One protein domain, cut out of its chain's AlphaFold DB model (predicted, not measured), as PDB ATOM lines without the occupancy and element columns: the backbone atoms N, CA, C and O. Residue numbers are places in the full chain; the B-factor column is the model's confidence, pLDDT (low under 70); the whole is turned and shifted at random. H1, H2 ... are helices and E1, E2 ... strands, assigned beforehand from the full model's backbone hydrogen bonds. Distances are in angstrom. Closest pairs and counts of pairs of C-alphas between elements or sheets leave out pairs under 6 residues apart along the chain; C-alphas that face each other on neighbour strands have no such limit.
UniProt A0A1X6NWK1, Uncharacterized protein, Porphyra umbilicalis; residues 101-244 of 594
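What this domain is: This is residues 101 to 244 of the 594 residues of an uncharacterized protein of Porphyra umbilicalis (UniProt A0A1X6NWK1). A strongly twisted four-stranded sheet forms the core, with H1 and H2 packed on one face and a helical hairpin beyond the other, in which H7 covers the sheet and the long H6 only grazes it. H6 reaches past the sheet to the short helices H4 and H5. The printed part has 144 residues with seven named helices and four named strands, in the order E1 H1 E2 E3 H2 H3 E4 H4 H5 H6 H7. The sheet runs E2, E3, E1, E4, all antiparallel, and the class is mixed, helices and strands. The whole is compact, with a radius of gyration of the C-alphas of 15.4 A and spans of 41 by 36 by 26 A.

How they stand to each other: Begin at the hairpin of E2, residues 132 to 138, and E3, residues 141 to 147, where N 136 is 2.9 A from O 143. E1, residues 101 to 106, is beside E3, with N 144 and O 103 2.8 A apart; E4, residues 168 to 170, is beside E1, with N 170 and O 104 2.8 A apart. H1, residues 114 to 125, is on the sheet at a height of 9.0 A, closest at the C-alphas of Arg 118 and Val 135, 6.1 A. H2, residues 148 to 158, is at a height of 8.2 A and runs along the strands, 1 degree from E1 on the local plane. H7, residues 222 to 238, lies on the opposite face from H1 at a height of 10.3 A, giving three layers, helices on both faces. E1, H1, E2 and E3, H2 H3, E4 are split strand-helix-strand units, each with another strand between its two, and right-handed crossovers. H6, residues 192 to 216, touches H7 with residues 204 to 214 alone, closest at C-alphas 207 and 232, 6.4 A, a shallow tilt of 23 degrees, opposite ways. H6 touches H4, residues 178 to 181, at C-alphas 178 and 196, 4.7 A. H5, residues 183 to 188, and H3, residues 161 to 164, are not on the sheet. In H5 and H7 every O i to N i+4 pair is within hydrogen-bond range; H1 has 6 of 8, H2 5 of 7, H6 19 of 21, and H3 and H4 are too short for one.

Where its parts are: Find C-alpha 101 at (49.464, -26.094, 7.343), where E1 begins. H6 runs 37.1 A from C-alpha 192 at (36.069, -1.179, 7.484). H7 covers 24.3 A, ending at C-alpha 238 at (53.776, -13.385, 3.667).

The domain as a whole: The C-alphas farthest apart, of His 162 and Arg 243, are 44.0 A apart. The printed part has no cut and no long link. Residues 241 to 244 have pLDDT under 70.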
ATOM      1  N   GLU A 101      50.548 -26.856   7.943       97.38
ATOM      2  CA  GLU A 101      49.464 -26.094   7.343       97.38
ATOM      3  C   GLU A 101      48.519 -25.593   8.439       97.38
ATOM      4  O   GLU A 101      48.399 -26.210   9.500       97.38
ATOM      5  N   THR A 102      47.892 -24.435   8.227       97.12
ATOM      6  CA  THR A 102      47.027 -23.796   9.224       97.12
ATOM      7  C   THR A 102      45.614 -23.621   8.687       97.12
ATOM      8  O   THR A 102      45.419 -22.972   7.665       97.12
ATOM      9  N   PHE A 103      44.636 -24.095   9.456       95.31
ATOM     10  CA  PHE A 103      43.208 -23.957   9.182       95.31
ATOM     11  C   PHE A 103      42.501 -23.186  10.291       95.31
ATOM     12  O   PHE A 103      42.967 -23.132  11.431       95.31
ATOM     13  N   TYR A 104      41.338 -22.630   9.961       96.75
ATOM     14  CA  TYR A 104      40.442 -22.004  10.924       96.75
ATOM     15  C   TYR A 104      39.197 -22.860  11.120       96.75
ATOM     16  O   TYR A 104      38.611 -23.353  10.158       96.75
ATOM     17  N   VAL A 105      38.793 -23.033  12.376       96.94
ATOM     18  CA  VAL A 105      37.614 -23.814  12.766       96.94
ATOM     19  C   VAL A 105      36.755 -22.981  13.713       96.94
ATOM     20  O   VAL A 105      37.259 -22.439  14.699       96.94
ATOM     21  N   SER A 106      35.461 -22.864  13.432       95.44
ATOM     22  CA  SER A 106      34.473 -22.253  14.329       95.44
ATOM     23  C   SER A 106      33.650 -23.309  15.075       95.44
ATOM     24  O   SER A 106      33.737 -24.499  14.780       95.44
ATOM     25  N   GLY A 107      32.894 -22.869  16.088       93.38
ATOM     26  CA  GLY A 107      32.041 -23.721  16.933       93.38
ATOM     27  C   GLY A 107      32.730 -24.315  18.176       93.38
ATOM     28  O   GLY A 107      32.069 -24.748  19.117       93.38
ATOM     29  N   VAL A 108      34.058 -24.207  18.269       94.38
ATOM     30  CA  VAL A 108      34.818 -24.486  19.500       94.38
ATOM     31  C   VAL A 108      34.436 -23.487  20.608       94.38
ATOM     32  O   VAL A 108      34.667 -22.283  20.468       94.38
ATOM     33  N   SER A 109      33.899 -23.973  21.735       92.69
ATOM     34  CA  SER A 109      33.518 -23.112  22.869       92.69
ATOM     35  C   SER A 109      34.715 -22.358  23.473       92.69
ATOM     36  O   SER A 109      35.804 -22.904  23.689       92.69
ATOM     37  N   ARG A 110      34.472 -21.091  23.837       91.00
ATOM     38  CA  ARG A 110      35.434 -20.232  24.542       91.00
ATOM     39  C   ARG A 110      35.702 -20.654  25.991       91.00
ATOM     40  O   ARG A 110      36.690 -20.182  26.556       91.00
ATOM     41  N   ASP A 111      34.971 -21.608  26.549       93.00
ATOM     42  CA  ASP A 111      35.210 -22.111  27.909       93.00
ATOM     43  C   ASP A 111      36.256 -23.240  27.945       93.00
ATOM     44  O   ASP A 111      36.899 -23.491  28.970       93.00
ATOM     45  N   VAL A 112      36.515 -23.892  26.803       92.88
ATOM     46  CA  VAL A 112      37.488 -24.992  26.708       92.88
ATOM     47  C   VAL A 112      38.918 -24.457  26.802       92.88
ATOM     48  O   VAL A 112      39.464 -23.922  25.834       92.88
ATOM     49  N   ARG A 113      39.544 -24.609  27.976       92.06
ATOM     50  CA  ARG A 113      40.922 -24.159  28.259       92.06
ATOM     51  C   ARG A 113      41.886 -24.540  27.129       92.06
ATOM     52  O   ARG A 113      41.889 -25.686  26.692       92.06
ATOM     53  N   GLN A 114      42.751 -23.608  26.712       89.94
ATOM     54  CA  GLN A 114      43.607 -23.762  25.524       89.94
ATOM     55  C   GLN A 114      44.420 -25.069  25.509       89.94
ATOM     56  O   GLN A 114      44.481 -25.740  24.484       89.94
ATOM     57  N   HIS A 115      44.960 -25.496  26.657       89.12
ATOM     58  CA  HIS A 115      45.711 -26.754  26.770       89.12
ATOM     59  C   HIS A 115      44.877 -28.023  26.496       89.12
ATOM     60  O   HIS A 115      45.455 -29.065  26.207       89.12
ATOM     61  N   ARG A 116      43.538 -27.960  26.577       94.88
ATOM     62  CA  ARG A 116      42.630 -29.070  26.238       94.88
ATOM     63  C   ARG A 116      42.187 -29.066  24.777       94.88
ATOM     64  O   ARG A 116      41.780 -30.114  24.291       94.88
ATOM     65  N   LEU A 117      42.282 -27.933  24.069       95.19
ATOM     66  CA  LEU A 117      41.786 -27.805  22.690       95.19
ATOM     67  C   LEU A 117      42.402 -28.843  21.748       95.19
ATOM     68  O   LEU A 117      41.695 -29.429  20.940       95.19
ATOM     69  N   ARG A 118      43.703 -29.107  21.891       96.12
ATOM     70  CA  ARG A 118      44.421 -30.108  21.093       96.12
ATOM     71  C   ARG A 118      43.869 -31.525  21.290       96.12
ATOM     72  O   ARG A 118      43.675 -32.231  20.309       96.12
ATOM     73  N   ALA A 119      43.596 -31.919  22.535       96.31
ATOM     74  CA  ALA A 119      43.024 -33.230  22.846       96.31
ATOM     75  C   ALA A 119      41.565 -33.334  22.369       96.31
ATOM     76  O   ALA A 119      41.213 -34.309  21.721       96.31
ATOM     77  N   LEU A 120      40.754 -32.294  22.602       96.19
ATOM     78  CA  LEU A 120      39.355 -32.253  22.162       96.19
ATOM     79  C   LEU A 120      39.231 -32.311  20.632       96.19
ATOM     80  O   LEU A 120      38.387 -33.032  20.114       96.19
ATOM     81  N   LEU A 121      40.072 -31.581  19.892       96.62
ATOM     82  CA  LEU A 121      40.063 -31.640  18.428       96.62
ATOM     83  C   LEU A 121      40.497 -33.019  17.913       96.62
ATOM     84  O   LEU A 121      39.872 -33.524  16.983       96.62
ATOM     85  N   ALA A 122      41.509 -33.644  18.525       96.75
ATOM     86  CA  ALA A 122      41.925 -35.009  18.196       96.75
ATOM     87  C   ALA A 122      40.804 -36.031  18.466       96.75
ATOM     88  O   ALA A 122      40.536 -36.892  17.635       96.75
ATOM     89  N   GLU A 123      40.089 -35.897  19.585       96.25
ATOM     90  CA  GLU A 123      38.955 -36.753  19.943       96.25
ATOM     91  C   GLU A 123      37.779 -36.608  18.962       96.25
ATOM     92  O   GLU A 123      37.314 -37.604  18.404       96.25
ATOM     93  N   VAL A 124      37.333 -35.372  18.699       95.50
ATOM     94  CA  VAL A 124      36.179 -35.090  17.826       95.50
ATOM     95  C   VAL A 124      36.469 -35.447  16.365       95.50
ATOM     96  O   VAL A 124      35.603 -35.991  15.684       95.50
ATOM     97  N   THR A 125      37.685 -35.184  15.871       96.00
ATOM     98  CA  THR A 125      38.062 -35.496  14.477       96.00
ATOM     99  C   THR A 125      38.678 -36.887  14.291       96.00
ATOM    100  O   THR A 125      38.890 -37.312  13.161       96.00
ATOM    101  N   ARG A 126      38.976 -37.620  15.372       96.31
ATOM    102  CA  ARG A 126      39.743 -38.885  15.344       96.31
ATOM    103  C   ARG A 126      41.112 -38.776  14.645       96.31
ATOM    104  O   ARG A 126      41.684 -39.792  14.260       96.31
ATOM    105  N   VAL A 127      41.643 -37.562  14.489       96.75
ATOM    106  CA  VAL A 127      43.000 -37.312  13.983       96.75
ATOM    107  C   VAL A 127      43.997 -37.479  15.122       96.75
ATOM    108  O   VAL A 127      43.737 -37.058  16.249       96.75
ATOM    109  N   ASP A 128      45.154 -38.067  14.822       96.38
ATOM    110  CA  ASP A 128      46.221 -38.254  15.798       96.38
ATOM    111  C   ASP A 128      46.627 -36.934  16.487       96.38
ATOM    112  O   ASP A 128      46.835 -35.891  15.858       96.38
ATOM    113  N   VAL A 129      46.771 -36.981  17.813       95.94
ATOM    114  CA  VAL A 129      47.043 -35.792  18.631       95.94
ATOM    115  C   VAL A 129      48.425 -35.188  18.350       95.94
ATOM    116  O   VAL A 129      48.625 -33.989  18.565       95.94
ATOM    117  N   HIS A 130      49.385 -35.969  17.846       95.00
ATOM    118  CA  HIS A 130      50.709 -35.499  17.440       95.00
ATOM    119  C   HIS A 130      50.707 -34.851  16.052       95.00
ATOM    120  O   HIS A 130      51.496 -33.927  15.841       95.00
ATOM    121  N   ALA A 131      49.788 -35.239  15.163       96.44
ATOM    122  CA  ALA A 131      49.541 -34.538  13.902       96.44
ATOM    123  C   ALA A 131      48.974 -33.120  14.109       96.44
ATOM    124  O   ALA A 131      49.261 -32.223  13.312       96.44
ATOM    125  N   ILE A 132      48.238 -32.884  15.204       97.06
ATOM    126  CA  ILE A 132      47.868 -31.534  15.655       97.06
ATOM    127  C   ILE A 132      49.060 -30.894  16.370       97.06
ATOM    128  O   ILE A 132      49.329 -31.181  17.533       97.06
ATOM    129  N   VAL A 133      49.795 -30.019  15.683       97.19
ATOM    130  CA  VAL A 133      51.050 -29.435  16.183       97.19
ATOM    131  C   VAL A 133      50.808 -28.273  17.145       97.19
ATOM    132  O   VAL A 133      51.491 -28.174  18.169       97.19
ATOM    133  N   ASP A 134      49.851 -27.401  16.834       96.62
ATOM    134  CA  ASP A 134      49.554 -26.206  17.628       96.62
ATOM    135  C   ASP A 134      48.083 -25.795  17.496       96.62
ATOM    136  O   ASP A 134      47.482 -25.972  16.435       96.62
ATOM    137  N   VAL A 135      47.507 -25.239  18.566       97.19
ATOM    138  CA  VAL A 135      46.110 -24.779  18.586       97.19
ATOM    139  C   VAL A 135      45.993 -23.471  19.363       97.19
ATOM    140  O   VAL A 135      46.260 -23.413  20.567       97.19
ATOM    141  N   ASP A 136      45.538 -22.431  18.672       95.12
ATOM    142  CA  ASP A 136      45.378 -21.080  19.200       95.12
ATOM    143  C   ASP A 136      43.963 -20.554  18.988       95.12
ATOM    144  O   ASP A 136      43.221 -20.991  18.113       95.12
ATOM    145  N   ARG A 137      43.594 -19.536  19.762       93.56
ATOM    146  CA  ARG A 137      42.348 -18.798  19.557       93.56
ATOM    147  C   ARG A 137      42.622 -17.556  18.718       93.56
ATOM    148  O   ARG A 137      43.367 -16.677  19.143       93.56
ATOM    149  N   CYS A 138      41.987 -17.466  17.556       91.38
ATOM    150  CA  CYS A 138      42.027 -16.299  16.687       91.38
ATOM    151  C   CYS A 138      40.647 -15.631  16.666       91.38
ATOM    152  O   CYS A 138      39.846 -15.812  15.750       91.38
ATOM    153  N   GLY A 139      40.360 -14.884  17.737       90.38
ATOM    154  CA  GLY A 139      39.103 -14.158  17.908       90.38
ATOM    155  C   GLY A 139      37.884 -15.084  17.976       90.38
ATOM    156  O   GLY A 139      37.655 -15.726  19.003       90.38
ATOM    157  N   ALA A 140      37.048 -15.092  16.940       91.19
ATOM    158  CA  ALA A 140      35.857 -15.937  16.834       91.19
ATOM    159  C   ALA A 140      36.156 -17.372  16.353       91.19
ATOM    160  O   ALA A 140      35.330 -18.258  16.568       91.19
ATOM    161  N   ALA A 141      37.321 -17.613  15.744       94.81
ATOM    162  CA  ALA A 141      37.746 -18.937  15.292       94.81
ATOM    163  C   ALA A 141      38.887 -19.505  16.151       94.81
ATOM    164  O   ALA A 141      39.586 -18.795  16.879       94.81
ATOM    165  N   THR A 142      39.104 -20.808  16.020       96.56
ATOM    166  CA  THR A 142      40.290 -21.515  16.500       96.56
ATOM    167  C   THR A 142      41.230 -21.734  15.320       96.56
ATOM    168  O   THR A 142      40.823 -22.275  14.296       96.56
ATOM    169  N   GLU A 143      42.474 -21.285  15.455       97.06
ATOM    170  CA  GLU A 143      43.570 -21.554  14.528       97.06
ATOM    171  C   GLU A 143      44.164 -22.927  14.869       97.06
ATOM    172  O   GLU A 143      44.666 -23.126  15.978       97.06
ATOM    173  N   VAL A 144      44.120 -23.868  13.929       97.81
ATOM    174  CA  VAL A 144      44.659 -25.226  14.081       97.81
ATOM    175  C   VAL A 144      45.831 -25.377  13.121       97.81
ATOM    176  O   VAL A 144      45.658 -25.223  11.916       97.81
ATOM    177  N   THR A 145      47.027 -25.661  13.638       97.94
ATOM    178  CA  THR A 145      48.204 -25.973  12.815       97.94
ATOM    179  C   THR A 145      48.468 -27.473  12.853       97.94
ATOM    180  O   THR A 145      48.682 -28.046  13.924       97.94
ATOM    181  N   LEU A 146      48.443 -28.091  11.678       97.75
ATOM    182  CA  LEU A 146      48.516 -29.531  11.447       97.75
ATOM    183  C   LEU A 146      49.788 -29.876  10.663       97.75
ATOM    184  O   LEU A 146      50.332 -29.029   9.954       97.75
ATOM    185  N   VAL A 147      50.231 -31.131  10.734       97.50
ATOM    186  CA  VAL A 147      51.101 -31.711   9.696       97.50
ATOM    187  C   VAL A 147      50.287 -31.839   8.406       97.50
ATOM    188  O   VAL A 147      49.187 -32.389   8.445       97.50
ATOM    189  N   ALA A 148      50.814 -31.370   7.271       96.62
ATOM    190  CA  ALA A 148      50.069 -31.273   6.007       96.62
ATOM    191  C   ALA A 148      49.435 -32.610   5.564       96.62
ATOM    192  O   ALA A 148      48.286 -32.651   5.139       96.62
ATOM    193  N   ALA A 149      50.127 -33.737   5.766       96.25
ATOM    194  CA  ALA A 149      49.601 -35.070   5.447       96.25
ATOM    195  C   ALA A 149      48.318 -35.456   6.223       96.25
ATOM    196  O   ALA A 149      47.553 -36.298   5.761       96.25
ATOM    197  N   ALA A 150      48.054 -34.845   7.384       96.62
ATOM    198  CA  ALA A 150      46.858 -35.105   8.191       96.62
ATOM    199  C   ALA A 150      45.667 -34.190   7.847       96.62
ATOM    200  O   ALA A 150      44.565 -34.387   8.361       96.62
ATOM    201  N   VAL A 151      45.868 -33.194   6.981       97.00
ATOM    202  CA  VAL A 151      44.854 -32.196   6.622       97.00
ATOM    203  C   VAL A 151      43.627 -32.811   5.942       97.00
ATOM    204  O   VAL A 151      42.521 -32.525   6.411       97.00
ATOM    205  N   PRO A 152      43.748 -33.695   4.927       96.62
ATOM    206  CA  PRO A 152      42.572 -34.296   4.296       96.62
ATOM    207  C   PRO A 152      41.742 -35.113   5.292       96.62
ATOM    208  O   PRO A 152      40.517 -35.025   5.294       96.62
ATOM    209  N   ALA A 153      42.408 -35.844   6.195       96.88
ATOM    210  CA  ALA A 153      41.752 -36.606   7.255       96.88
ATOM    211  C   ALA A 153      41.019 -35.693   8.254       96.88
ATOM    212  O   ALA A 153      39.877 -35.979   8.613       96.88
ATOM    213  N   PHE A 154      41.630 -34.573   8.656       97.06
ATOM    214  CA  PHE A 154      41.008 -33.588   9.543       97.06
ATOM    215  C   PHE A 154      39.772 -32.937   8.915       97.06
ATOM    216  O   PHE A 154      38.723 -32.876   9.555       97.06
ATOM    217  N   VAL A 155      39.869 -32.486   7.660       96.75
ATOM    218  CA  VAL A 155      38.750 -31.853   6.941       96.75
ATOM    219  C   VAL A 155      37.617 -32.855   6.713       96.75
ATOM    220  O   VAL A 155      36.467 -32.549   7.027       96.75
ATOM    221  N   ALA A 156      37.932 -34.071   6.253       95.88
ATOM    222  CA  ALA A 156      36.940 -35.127   6.062       95.88
ATOM    223  C   ALA A 156      36.244 -35.511   7.376       95.88
ATOM    224  O   ALA A 156      35.032 -35.700   7.396       95.88
ATOM    225  N   ALA A 157      36.984 -35.595   8.485       94.81
ATOM    226  CA  ALA A 157      36.407 -35.917   9.783       94.81
ATOM    227  C   ALA A 157      35.564 -34.778  10.371       94.81
ATOM    228  O   ALA A 157      34.500 -35.052  10.917       94.81
ATOM    229  N   ALA A 158      35.990 -33.520  10.225       94.06
ATOM    230  CA  ALA A 158      35.207 -32.356  10.641       94.06
ATOM    231  C   ALA A 158      33.892 -32.215   9.850       94.06
ATOM    232  O   ALA A 158      32.925 -31.674  10.376       94.06
ATOM    233  N   GLY A 159      33.838 -32.732   8.615       92.94
ATOM    234  CA  GLY A 159      32.621 -32.812   7.803       92.94
ATOM    235  C   GLY A 159      31.673 -33.974   8.140       92.94
ATOM    236  O   GLY A 159      30.568 -34.010   7.605       92.94
ATOM    237  N   ARG A 160      32.056 -34.925   9.008       93.62
ATOM    238  CA  ARG A 160      31.162 -36.024   9.428       93.62
ATOM    239  C   ARG A 160      30.089 -35.492  10.365       93.62
ATOM    240  O   ARG A 160      30.421 -34.767  11.296       93.62
ATOM    241  N   GLU A 161      28.843 -35.928  10.172       86.50
ATOM    242  CA  GLU A 161      27.631 -35.445  10.857       86.50
ATOM    243  C   GLU A 161      27.852 -35.043  12.327       86.50
ATOM    244  O   GLU A 161      27.678 -33.879  12.680       86.50
ATOM    245  N   HIS A 162      28.330 -35.965  13.169       87.38
ATOM    246  CA  HIS A 162      28.566 -35.694  14.588       87.38
ATOM    247  C   HIS A 162      29.529 -34.518  14.836       87.38
ATOM    248  O   HIS A 162      29.209 -33.617  15.612       87.38
ATOM    249  N   ALA A 163      30.678 -34.484  14.154       88.25
ATOM    250  CA  ALA A 163      31.640 -33.391  14.277       88.25
ATOM    251  C   ALA A 163      31.111 -32.095  13.643       88.25
ATOM    252  O   ALA A 163      31.272 -31.032  14.238       88.25
ATOM    253  N   ALA A 164      30.424 -32.184  12.502       89.56
ATOM    254  CA  ALA A 164      29.873 -31.051  11.763       89.56
ATOM    255  C   ALA A 164      28.808 -30.267  12.556       89.56
ATOM    256  O   ALA A 164      28.661 -29.061  12.361       89.56
ATOM    257  N   THR A 165      28.105 -30.909  13.503       90.62
ATOM    258  CA  THR A 165      27.193 -30.198  14.427       90.62
ATOM    259  C   THR A 165      27.900 -29.247  15.405       90.62
ATOM    260  O   THR A 165      27.254 -28.350  15.947       90.62
ATOM    261  N   VAL A 166      29.206 -29.423  15.643       92.50
ATOM    262  CA  VAL A 166      29.992 -28.658  16.634       92.50
ATOM    263  C   VAL A 166      31.147 -27.884  15.994       92.50
ATOM    264  O   VAL A 166      31.525 -26.831  16.498       92.50
ATOM    265  N   LEU A 167      31.723 -28.381  14.900       95.44
ATOM    266  CA  LEU A 167      32.894 -27.823  14.233       95.44
ATOM    267  C   LEU A 167      32.565 -27.470  12.785       95.44
ATOM    268  O   LEU A 167      32.115 -28.313  12.015       95.44
ATOM    269  N   ARG A 168      32.889 -26.241  12.379       95.62
ATOM    270  CA  ARG A 168      32.849 -25.829  10.971       95.62
ATOM    271  C   ARG A 168      34.224 -25.336  10.542       95.62
ATOM    272  O   ARG A 168      34.713 -24.329  11.052       95.62
ATOM    273  N   VAL A 169      34.843 -26.047   9.602       96.50
ATOM    274  CA  VAL A 169      36.073 -25.594   8.937       96.50
ATOM    275  C   VAL A 169      35.749 -24.352   8.105       96.50
ATOM    276  O   VAL A 169      34.717 -24.291   7.438       96.50
ATOM    277  N   LEU A 170      36.625 -23.354   8.166       95.50
ATOM    278  CA  LEU A 170      36.502 -22.088   7.454       95.50
ATOM    279  C   LEU A 170      37.589 -22.017   6.362       95.50
ATOM    280  O   LEU A 170      38.695 -21.536   6.634       95.50
ATOM    281  N   PRO A 171      37.328 -22.540   5.147       93.12
ATOM    282  CA  PRO A 171      38.296 -22.505   4.054       93.12
ATOM    283  C   PRO A 171      38.543 -21.066   3.585       93.12
ATOM    284  O   PRO A 171      37.652 -20.220   3.651       93.12
ATOM    285  N   GLY A 172      39.761 -20.785   3.115       90.81
ATOM    286  CA  GLY A 172      40.122 -19.489   2.525       90.81
ATOM    287  C   GLY A 172      40.108 -18.287   3.480       90.81
ATOM    288  O   GLY A 172      40.274 -17.159   3.021       90.81
ATOM    289  N   VAL A 173      39.922 -18.482   4.792       93.06
ATOM    290  CA  VAL A 173      39.931 -17.365   5.746       93.06
ATOM    291  C   VAL A 173      41.339 -16.808   5.909       93.06
ATOM    292  O   VAL A 173      42.229 -17.446   6.474       93.06
ATOM    293  N   ASP A 174      41.497 -15.570   5.461       92.19
ATOM    294  CA  ASP A 174      42.680 -14.757   5.694       92.19
ATOM    295  C   ASP A 174      42.917 -14.545   7.214       92.19
ATOM    296  O   ASP A 174      42.048 -13.988   7.895       92.19
ATOM    297  N   PRO A 175      44.092 -14.941   7.763       91.00
ATOM    298  CA  PRO A 175      44.490 -14.682   9.151       91.00
ATOM    299  C   PRO A 175      44.427 -13.214   9.590       91.00
ATOM    300  O   PRO A 175      44.423 -12.940  10.793       91.00
ATOM    301  N   TRP A 176      44.517 -12.292   8.634       93.12
ATOM    302  CA  TRP A 176      44.729 -10.864   8.845       93.12
ATOM    303  C   TRP A 176      43.433 -10.056   8.680       93.12
ATOM    304  O   TRP A 176      43.321  -8.952   9.211       93.12
ATOM    305  N   SER A 177      42.421 -10.646   8.042       91.38
ATOM    306  CA  SER A 177      41.088 -10.083   7.840       91.38
ATOM    307  C   SER A 177      40.360  -9.782   9.160       91.38
ATOM    308  O   SER A 177      40.475 -10.538  10.135       91.38
ATOM    309  N   PRO A 178      39.532  -8.718   9.220       92.00
ATOM    310  CA  PRO A 178      38.678  -8.437  10.373       92.00
ATOM    311  C   PRO A 178      37.608  -9.510  10.622       92.00
ATOM    312  O   PRO A 178      37.060  -9.555  11.722       92.00
ATOM    313  N   ALA A 179      37.329 -10.405   9.665       90.50
ATOM    314  CA  ALA A 179      36.350 -11.487   9.823       90.50
ATOM    315  C   ALA A 179      36.584 -12.333  11.092       90.50
ATOM    316  O   ALA A 179      35.634 -12.757  11.752       90.50
ATOM    317  N   LEU A 180      37.849 -12.511  11.489       90.56
ATOM    318  CA  LEU A 180      38.232 -13.267  12.681       90.56
ATOM    319  C   LEU A 180      37.964 -12.527  14.004       90.56
ATOM    320  O   LEU A 180      37.866 -13.179  15.042       90.56
ATOM    321  N   LEU A 181      37.786 -11.201  14.013       89.81
ATOM    322  CA  LEU A 181      37.466 -10.443  15.235       89.81
ATOM    323  C   LEU A 181      36.039 -10.712  15.750       89.81
ATOM    324  O   LEU A 181      35.786 -10.579  16.952       89.81
ATOM    325  N   GLY A 182      35.136 -11.129  14.859       88.75
ATOM    326  CA  GLY A 182      33.725 -11.396  15.131       88.75
ATOM    327  C   GLY A 182      32.833 -10.138  15.066       88.75
ATOM    328  O   GLY A 182      33.289  -9.042  15.408       88.75
ATOM    329  N   PRO A 183      31.541 -10.260  14.685       87.81
ATOM    330  CA  PRO A 183      30.713  -9.110  14.291       87.81
ATOM    331  C   PRO A 183      30.562  -8.014  15.353       87.81
ATOM    332  O   PRO A 183      30.544  -6.831  15.025       87.81
ATOM    333  N   ALA A 184      30.475  -8.384  16.635       90.56
ATOM    334  CA  ALA A 184      30.375  -7.416  17.729       90.56
ATOM    335  C   ALA A 184      31.632  -6.536  17.844       90.56
ATOM    336  O   ALA A 184      31.516  -5.322  18.004       90.56
ATOM    337  N   ARG A 185      32.827  -7.125  17.699       89.69
ATOM    338  CA  ARG A 185      34.092  -6.385  17.771       89.69
ATOM    339  C   ARG A 185      34.334  -5.561  16.510       89.69
ATOM    340  O   ARG A 185      34.810  -4.441  16.625       89.69
ATOM    341  N   CYS A 186      33.947  -6.064  15.335       89.69
ATOM    342  CA  CYS A 186      33.983  -5.278  14.100       89.69
ATOM    343  C   CYS A 186      33.100  -4.026  14.207       89.69
ATOM    344  O   CYS A 186      33.573  -2.934  13.909       89.69
ATOM    345  N   ARG A 187      31.861  -4.158  14.712       91.31
ATOM    346  CA  ARG A 187      30.959  -3.014  14.945       91.31
ATOM    347  C   ARG A 187      31.525  -2.014  15.958       91.31
ATOM    348  O   ARG A 187      31.517  -0.823  15.684       91.31
ATOM    349  N   ALA A 188      32.097  -2.486  17.067       93.69
ATOM    350  CA  ALA A 188      32.739  -1.621  18.065       93.69
ATOM    351  C   ALA A 188      33.980  -0.861  17.543       93.69
ATOM    352  O   ALA A 188      34.387   0.127  18.145       93.69
ATOM    353  N   LEU A 189      34.583  -1.308  16.436       93.19
ATOM    354  CA  LEU A 189      35.708  -0.640  15.769       93.19
ATOM    355  C   LEU A 189      35.274   0.275  14.607       93.19
ATOM    356  O   LEU A 189      36.138   0.832  13.936       93.19
ATOM    357  N   GLY A 190      33.967   0.425  14.356       89.81
ATOM    358  CA  GLY A 190      33.428   1.165  13.207       89.81
ATOM    359  C   GLY A 190      33.461   0.395  11.878       89.81
ATOM    360  O   GLY A 190      33.097   0.941  10.843       89.81
ATOM    361  N   GLY A 191      33.865  -0.879  11.889       86.44
ATOM    362  CA  GLY A 191      34.028  -1.696  10.685       86.44
ATOM    363  C   GLY A 191      35.226  -1.287   9.817       86.44
ATOM    364  O   GLY A 191      36.201  -0.712  10.301       86.44
ATOM    365  N   GLY A 192      35.152  -1.641   8.530       86.94
ATOM    366  CA  GLY A 192      36.069  -1.179   7.484       86.94
ATOM    367  C   GLY A 192      37.565  -1.387   7.757       86.94
ATOM    368  O   GLY A 192      37.988  -2.385   8.347       86.94
ATOM    369  N   GLU A 193      38.356  -0.419   7.295       88.88
ATOM    370  CA  GLU A 193      39.821  -0.402   7.363       88.88
ATOM    371  C   GLU A 193      40.345  -0.484   8.801       88.88
ATOM    372  O   GLU A 193      41.177  -1.337   9.097       88.88
ATOM    373  N   ARG A 194      39.783   0.296   9.734       89.44
ATOM    374  CA  ARG A 194      40.204   0.292  11.146       89.44
ATOM    375  C   ARG A 194      40.061  -1.086  11.795       89.44
ATOM    376  O   ARG A 194      40.921  -1.506  12.572       89.44
ATOM    377  N   ALA A 195      38.996  -1.824  11.474       91.88
ATOM    378  CA  ALA A 195      38.847  -3.200  11.937       91.88
ATOM    379  C   ALA A 195      39.919  -4.128  11.330       91.88
ATOM    380  O   ALA A 195      40.414  -5.017  12.027       91.88
ATOM    381  N   ALA A 196      40.296  -3.920  10.065       91.06
ATOM    382  CA  ALA A 196      41.347  -4.682   9.396       91.06
ATOM    383  C   ALA A 196      42.739  -4.384   9.981       91.06
ATOM    384  O   ALA A 196      43.458  -5.321  10.319       91.06
ATOM    385  N   GLU A 197      43.088  -3.116  10.215       92.12
ATOM    386  CA  GLU A 197      44.339  -2.716  10.876       92.12
ATOM    387  C   GLU A 197      44.483  -3.341  12.269       92.12
ATOM    388  O   GLU A 197      45.514  -3.938  12.591       92.12
ATOM    389  N   VAL A 198      43.429  -3.265  13.094       93.00
ATOM    390  CA  VAL A 198      43.411  -3.871  14.435       93.00
ATOM    391  C   VAL A 198      43.516  -5.400  14.356       93.00
ATOM    392  O   VAL A 198      44.199  -6.005  15.188       93.00
ATOM    393  N   SER A 199      42.888  -6.038  13.362       92.44
ATOM    394  CA  SER A 199      43.004  -7.487  13.145       92.44
ATOM    395  C   SER A 199      44.421  -7.887  12.732       92.44
ATOM    396  O   SER A 199      45.019  -8.772  13.348       92.44
ATOM    397  N   ALA A 200      45.015  -7.175  11.772       93.06
ATOM    398  CA  ALA A 200      46.373  -7.410  11.300       93.06
ATOM    399  C   ALA A 200      47.424  -7.157  12.397       93.06
ATOM    400  O   ALA A 200      48.364  -7.942  12.553       93.06
ATOM    401  N   GLY A 201      47.244  -6.110  13.209       93.62
ATOM    402  CA  GLY A 201      48.064  -5.834  14.390       93.62
ATOM    403  C   GLY A 201      47.981  -6.953  15.432       93.62
ATOM    404  O   GLY A 201      49.013  -7.458  15.882       93.62
ATOM    405  N   TYR A 202      46.767  -7.411  15.757       93.94
ATOM    406  CA  TYR A 202      46.548  -8.533  16.674       93.94
ATOM    407  C   TYR A 202      47.131  -9.854  16.143       93.94
ATOM    408  O   TYR A 202      47.750 -10.610  16.895       93.94
ATOM    409  N   CYS A 203      46.979 -10.131  14.844       94.69
ATOM    410  CA  CYS A 203      47.544 -11.309  14.191       94.69
ATOM    411  C   CYS A 203      49.079 -11.293  14.235       94.69
ATOM    412  O   CYS A 203      49.690 -12.267  14.679       94.69
ATOM    413  N   ARG A 204      49.701 -10.153  13.897       95.19
ATOM    414  CA  ARG A 204      51.154  -9.955  14.006       95.19
ATOM    415  C   ARG A 204      51.655 -10.207  15.423       95.19
ATOM    416  O   ARG A 204      52.595 -10.980  15.592       95.19
ATOM    417  N   GLN A 205      51.031  -9.582  16.424       96.00
ATOM    418  CA  GLN A 205      51.464  -9.721  17.813       96.00
ATOM    419  C   GLN A 205      51.348 -11.174  18.285       96.00
ATOM    420  O   GLN A 205      52.327 -11.716  18.787       96.00
ATOM    421  N   ARG A 206      50.226 -11.856  18.000       96.00
ATOM    422  CA  ARG A 206      50.045 -13.286  18.315       96.00
ATOM    423  C   ARG A 206      51.156 -14.160  17.720       96.00
ATOM    424  O   ARG A 206      51.663 -15.052  18.397       96.00
ATOM    425  N   LEU A 207      51.542 -13.925  16.464       96.38
ATOM    426  CA  LEU A 207      52.602 -14.697  15.802       96.38
ATOM    427  C   LEU A 207      53.997 -14.395  16.385       96.38
ATOM    428  O   LEU A 207      54.811 -15.311  16.514       96.38
ATOM    429  N   LEU A 208      54.271 -13.152  16.798       96.94
ATOM    430  CA  LEU A 208      55.504 -12.788  17.511       96.94
ATOM    431  C   LEU A 208      55.559 -13.418  18.913       96.94
ATOM    432  O   LEU A 208      56.566 -14.034  19.265       96.94
ATOM    433  N   ASP A 209      54.464 -13.356  19.672       96.31
ATOM    434  CA  ASP A 209      54.335 -13.995  20.985       96.31
ATOM    435  C   ASP A 209      54.524 -15.515  20.873       96.31
ATOM    436  O   ASP A 209      55.246 -16.121  21.669       96.31
ATOM    437  N   LYS A 210      53.950 -16.139  19.832       96.12
ATOM    438  CA  LYS A 210      54.161 -17.557  19.513       96.12
ATOM    439  C   LYS A 210      55.647 -17.862  19.323       96.12
ATOM    440  O   LYS A 210      56.146 -18.781  19.972       96.12
ATOM    441  N   LEU A 211      56.373 -17.082  18.510       97.50
ATOM    442  CA  LEU A 211      57.823 -17.249  18.323       97.50
ATOM    443  C   LEU A 211      58.610 -17.105  19.633       97.50
ATOM    444  O   LEU A 211      59.494 -17.924  19.889       97.50
ATOM    445  N   ALA A 212      58.275 -16.120  20.469       97.25
ATOM    446  CA  ALA A 212      58.905 -15.910  21.775       97.25
ATOM    447  C   ALA A 212      58.628 -17.065  22.761       97.25
ATOM    448  O   ALA A 212      59.464 -17.383  23.610       97.25
ATOM    449  N   GLN A 213      57.481 -17.737  22.635       96.06
ATOM    450  CA  GLN A 213      57.124 -18.905  23.440       96.06
ATOM    451  C   GLN A 213      57.773 -20.214  22.969       96.06
ATOM    452  O   GLN A 213      57.992 -21.088  23.808       96.06
ATOM    453  N   LEU A 214      58.085 -20.390  21.675       96.19
ATOM    454  CA  LEU A 214      58.590 -21.672  21.145       96.19
ATOM    455  C   LEU A 214      59.787 -22.260  21.924       96.19
ATOM    456  O   LEU A 214      59.747 -23.463  22.192       96.19
ATOM    457  N   PRO A 215      60.814 -21.492  22.353       95.12
ATOM    458  CA  PRO A 215      61.908 -22.030  23.168       95.12
ATOM    459  C   PRO A 215      61.426 -22.685  24.469       95.12
ATOM    460  O   PRO A 215      61.937 -23.736  24.846       95.12
ATOM    461  N   ARG A 216      60.389 -22.117  25.105       94.38
ATOM    462  CA  ARG A 216      59.806 -22.587  26.375       94.38
ATOM    463  C   ARG A 216      58.914 -23.825  26.216       94.38
ATOM    464  O   ARG A 216      58.621 -24.492  27.203       94.38
ATOM    465  N   ARG A 217      58.485 -24.173  24.994       91.94
ATOM    466  CA  ARG A 217      57.624 -25.339  24.710       91.94
ATOM    467  C   ARG A 217      58.429 -26.648  24.699       91.94
ATOM    468  O   ARG A 217      58.519 -27.325  23.677       91.94
ATOM    469  N   GLY A 218      59.007 -27.003  25.851       89.69
ATOM    470  CA  GLY A 218      59.874 -28.176  26.049       89.69
ATOM    471  C   GLY A 218      59.288 -29.496  25.530       89.69
ATOM    472  O   GLY A 218      60.007 -30.267  24.903       89.69
ATOM    473  N   ALA A 219      57.977 -29.697  25.697       91.38
ATOM    474  CA  ALA A 219      57.257 -30.899  25.263       91.38
ATOM    475  C   ALA A 219      57.143 -31.082  23.731       91.38
ATOM    476  O   ALA A 219      56.792 -32.166  23.270       91.38
ATOM    477  N   LEU A 220      57.426 -30.056  22.915       93.38
ATOM    478  CA  LEU A 220      57.492 -30.216  21.458       93.38
ATOM    479  C   LEU A 220      58.863 -30.767  21.052       93.38
ATOM    480  O   LEU A 220      59.886 -30.112  21.292       93.38
ATOM    481  N   ARG A 221      58.876 -31.926  20.371       93.94
ATOM    482  CA  ARG A 221      60.081 -32.517  19.752       93.94
ATOM    483  C   ARG A 221      60.810 -31.465  18.905       93.94
ATOM    484  O   ARG A 221      60.166 -30.678  18.209       93.94
ATOM    485  N   LEU A 222      62.144 -31.465  18.944       93.00
ATOM    486  CA  LEU A 222      62.965 -30.429  18.304       93.00
ATOM    487  C   LEU A 222      62.636 -30.197  16.808       93.00
ATOM    488  O   LEU A 222      62.441 -29.030  16.459       93.00
ATOM    489  N   PRO A 223      62.450 -31.228  15.952       92.56
ATOM    490  CA  PRO A 223      62.092 -31.017  14.544       92.56
ATOM    491  C   PRO A 223      60.730 -30.331  14.364       92.56
ATOM    492  O   PRO A 223      60.604 -29.397  13.579       92.56
ATOM    493  N   VAL A 224      59.721 -30.718  15.157       94.94
ATOM    494  CA  VAL A 224      58.381 -30.096  15.145       94.94
ATOM    495  C   VAL A 224      58.465 -28.625  15.560       94.94
ATOM    496  O   VAL A 224      57.824 -27.760  14.966       94.94
ATOM    497  N   ARG A 225      59.299 -28.313  16.559       95.75
ATOM    498  CA  ARG A 225      59.534 -26.943  17.034       95.75
ATOM    499  C   ARG A 225      60.242 -26.080  15.984       95.75
ATOM    500  O   ARG A 225      59.913 -24.903  15.848       95.75
ATOM    501  N   GLN A 226      61.191 -26.652  15.240       95.00
ATOM    502  CA  GLN A 226      61.870 -25.989  14.121       95.00
ATOM    503  C   GLN A 226      60.913 -25.745  12.946       95.00
ATOM    504  O   GLN A 226      60.847 -24.618  12.460       95.00
ATOM    505  N   ALA A 227      60.113 -26.745  12.564       96.00
ATOM    506  CA  ALA A 227      59.077 -26.616  11.542       96.00
ATOM    507  C   ALA A 227      58.047 -25.533  11.904       96.00
ATOM    508  O   ALA A 227      57.788 -24.634  11.107       96.00
ATOM    509  N   LEU A 228      57.542 -25.523  13.144       96.88
ATOM    510  CA  LEU A 228      56.616 -24.491  13.624       96.88
ATOM    511  C   LEU A 228      57.259 -23.093  13.634       96.88
ATOM    512  O   LEU A 228      56.613 -22.115  13.266       96.88
ATOM    513  N   LYS A 229      58.548 -22.982  13.982       97.06
ATOM    514  CA  LYS A 229      59.303 -21.719  13.907       97.06
ATOM    515  C   LYS A 229      59.438 -21.216  12.466       97.06
ATOM    516  O   LYS A 229      59.297 -20.015  12.239       97.06
ATOM    517  N   ALA A 230      59.706 -22.104  11.508       96.50
ATOM    518  CA  ALA A 230      59.779 -21.770  10.086       96.50
ATOM    519  C   ALA A 230      58.405 -21.359   9.531       96.50
ATOM    520  O   ALA A 230      58.290 -20.303   8.915       96.50
ATOM    521  N   HIS A 231      57.352 -22.119   9.845       96.94
ATOM    522  CA  HIS A 231      55.968 -21.842   9.446       96.94
ATOM    523  C   HIS A 231      55.477 -20.466   9.912       96.94
ATOM    524  O   HIS A 231      54.976 -19.662   9.128       96.94
ATOM    525  N   VAL A 232      55.689 -20.143  11.190       97.12
ATOM    526  CA  VAL A 232      55.273 -18.855  11.768       97.12
ATOM    527  C   VAL A 232      56.071 -17.687  11.182       97.12
ATOM    528  O   VAL A 232      55.503 -16.624  10.933       97.12
ATOM    529  N   ARG A 233      57.368 -17.880  10.900       96.94
ATOM    530  CA  ARG A 233      58.189 -16.894  10.176       96.94
ATOM    531  C   ARG A 233      57.699 -16.680   8.744       96.94
ATOM    532  O   ARG A 233      57.585 -15.531   8.335       96.94
ATOM    533  N   SER A 234      57.361 -17.751   8.027       95.62
ATOM    534  CA  SER A 234      56.782 -17.685   6.680       95.62
ATOM    535  C   SER A 234      55.481 -16.877   6.678       95.62
ATOM    536  O   SER A 234      55.360 -15.905   5.939       95.62
ATOM    537  N   ARG A 235      54.554 -17.161   7.605       95.06
ATOM    538  CA  ARG A 235      53.301 -16.395   7.744       95.06
ATOM    539  C   ARG A 235      53.518 -14.918   8.093       95.06
ATOM    540  O   ARG A 235      52.781 -14.076   7.591       95.06
ATOM    541  N   LEU A 236      54.519 -14.588   8.915       95.50
ATOM    542  CA  LEU A 236      54.902 -13.197   9.203       95.50
ATOM    543  C   LEU A 236      55.525 -12.480   7.992       95.50
ATOM    544  O   LEU A 236      55.344 -11.272   7.860       95.50
ATOM    545  N   ALA A 237      56.249 -13.201   7.132       93.50
ATOM    546  CA  ALA A 237      56.841 -12.661   5.910       93.50
ATOM    547  C   ALA A 237      55.803 -12.483   4.788       93.50
ATOM    548  O   ALA A 237      55.847 -11.482   4.082       93.50
ATOM    549  N   ALA A 238      54.843 -13.408   4.672       90.38
ATOM    550  CA  ALA A 238      53.776 -13.385   3.667       90.38
ATOM    551  C   ALA A 238      52.833 -12.177   3.801       90.38
ATOM    552  O   ALA A 238      52.264 -11.734   2.809       90.38
ATOM    553  N   HIS A 239      52.696 -11.614   5.007       86.44
ATOM    554  CA  HIS A 239      52.071 -10.309   5.205       86.44
ATOM    555  C   HIS A 239      53.122  -9.298   5.694       86.44
ATOM    556  O   HIS A 239      53.233  -9.033   6.904       86.44
ATOM    557  N   PRO A 240      53.898  -8.675   4.783       72.06
ATOM    558  CA  PRO A 240      54.737  -7.538   5.142       72.06
ATOM    559  C   PRO A 240      53.872  -6.424   5.752       72.06
ATOM    560  O   PRO A 240      52.639  -6.448   5.688       72.06
ATOM    561  N   ARG A 241      54.504  -5.461   6.431       67.44
ATOM    562  CA  ARG A 241      53.818  -4.388   7.178       67.44
ATOM    563  C   ARG A 241      53.274  -3.333   6.193       67.44
ATOM    564  O   ARG A 241      53.799  -2.232   6.097       67.44
ATOM    565  N   GLY A 242      52.296  -3.741   5.387       55.53
ATOM    566  CA  GLY A 242      51.882  -3.076   4.155       55.53
ATOM    567  C   GLY A 242      51.104  -1.781   4.368       55.53
ATOM    568  O   GLY A 242      50.104  -1.755   5.078       55.53
ATOM    569  N   ARG A 243      51.560  -0.732   3.678       47.69
ATOM    570  CA  ARG A 243      50.931   0.584   3.462       47.69
ATOM    571  C   ARG A 243      50.695   1.482   4.685       47.69
ATOM    572  O   ARG A 243      51.259   2.569   4.686       47.69
ATOM    573  N   ALA A 244      49.977   1.059   5.726       49.16
ATOM    574  CA  ALA A 244      49.613   1.943   6.852       49.16
ATOM    575  C   ALA A 244      50.830   2.518   7.614       49.16
ATOM    576  O   ALA A 244      50.846   3.675   8.024       49.16
TER     577      ALA A 244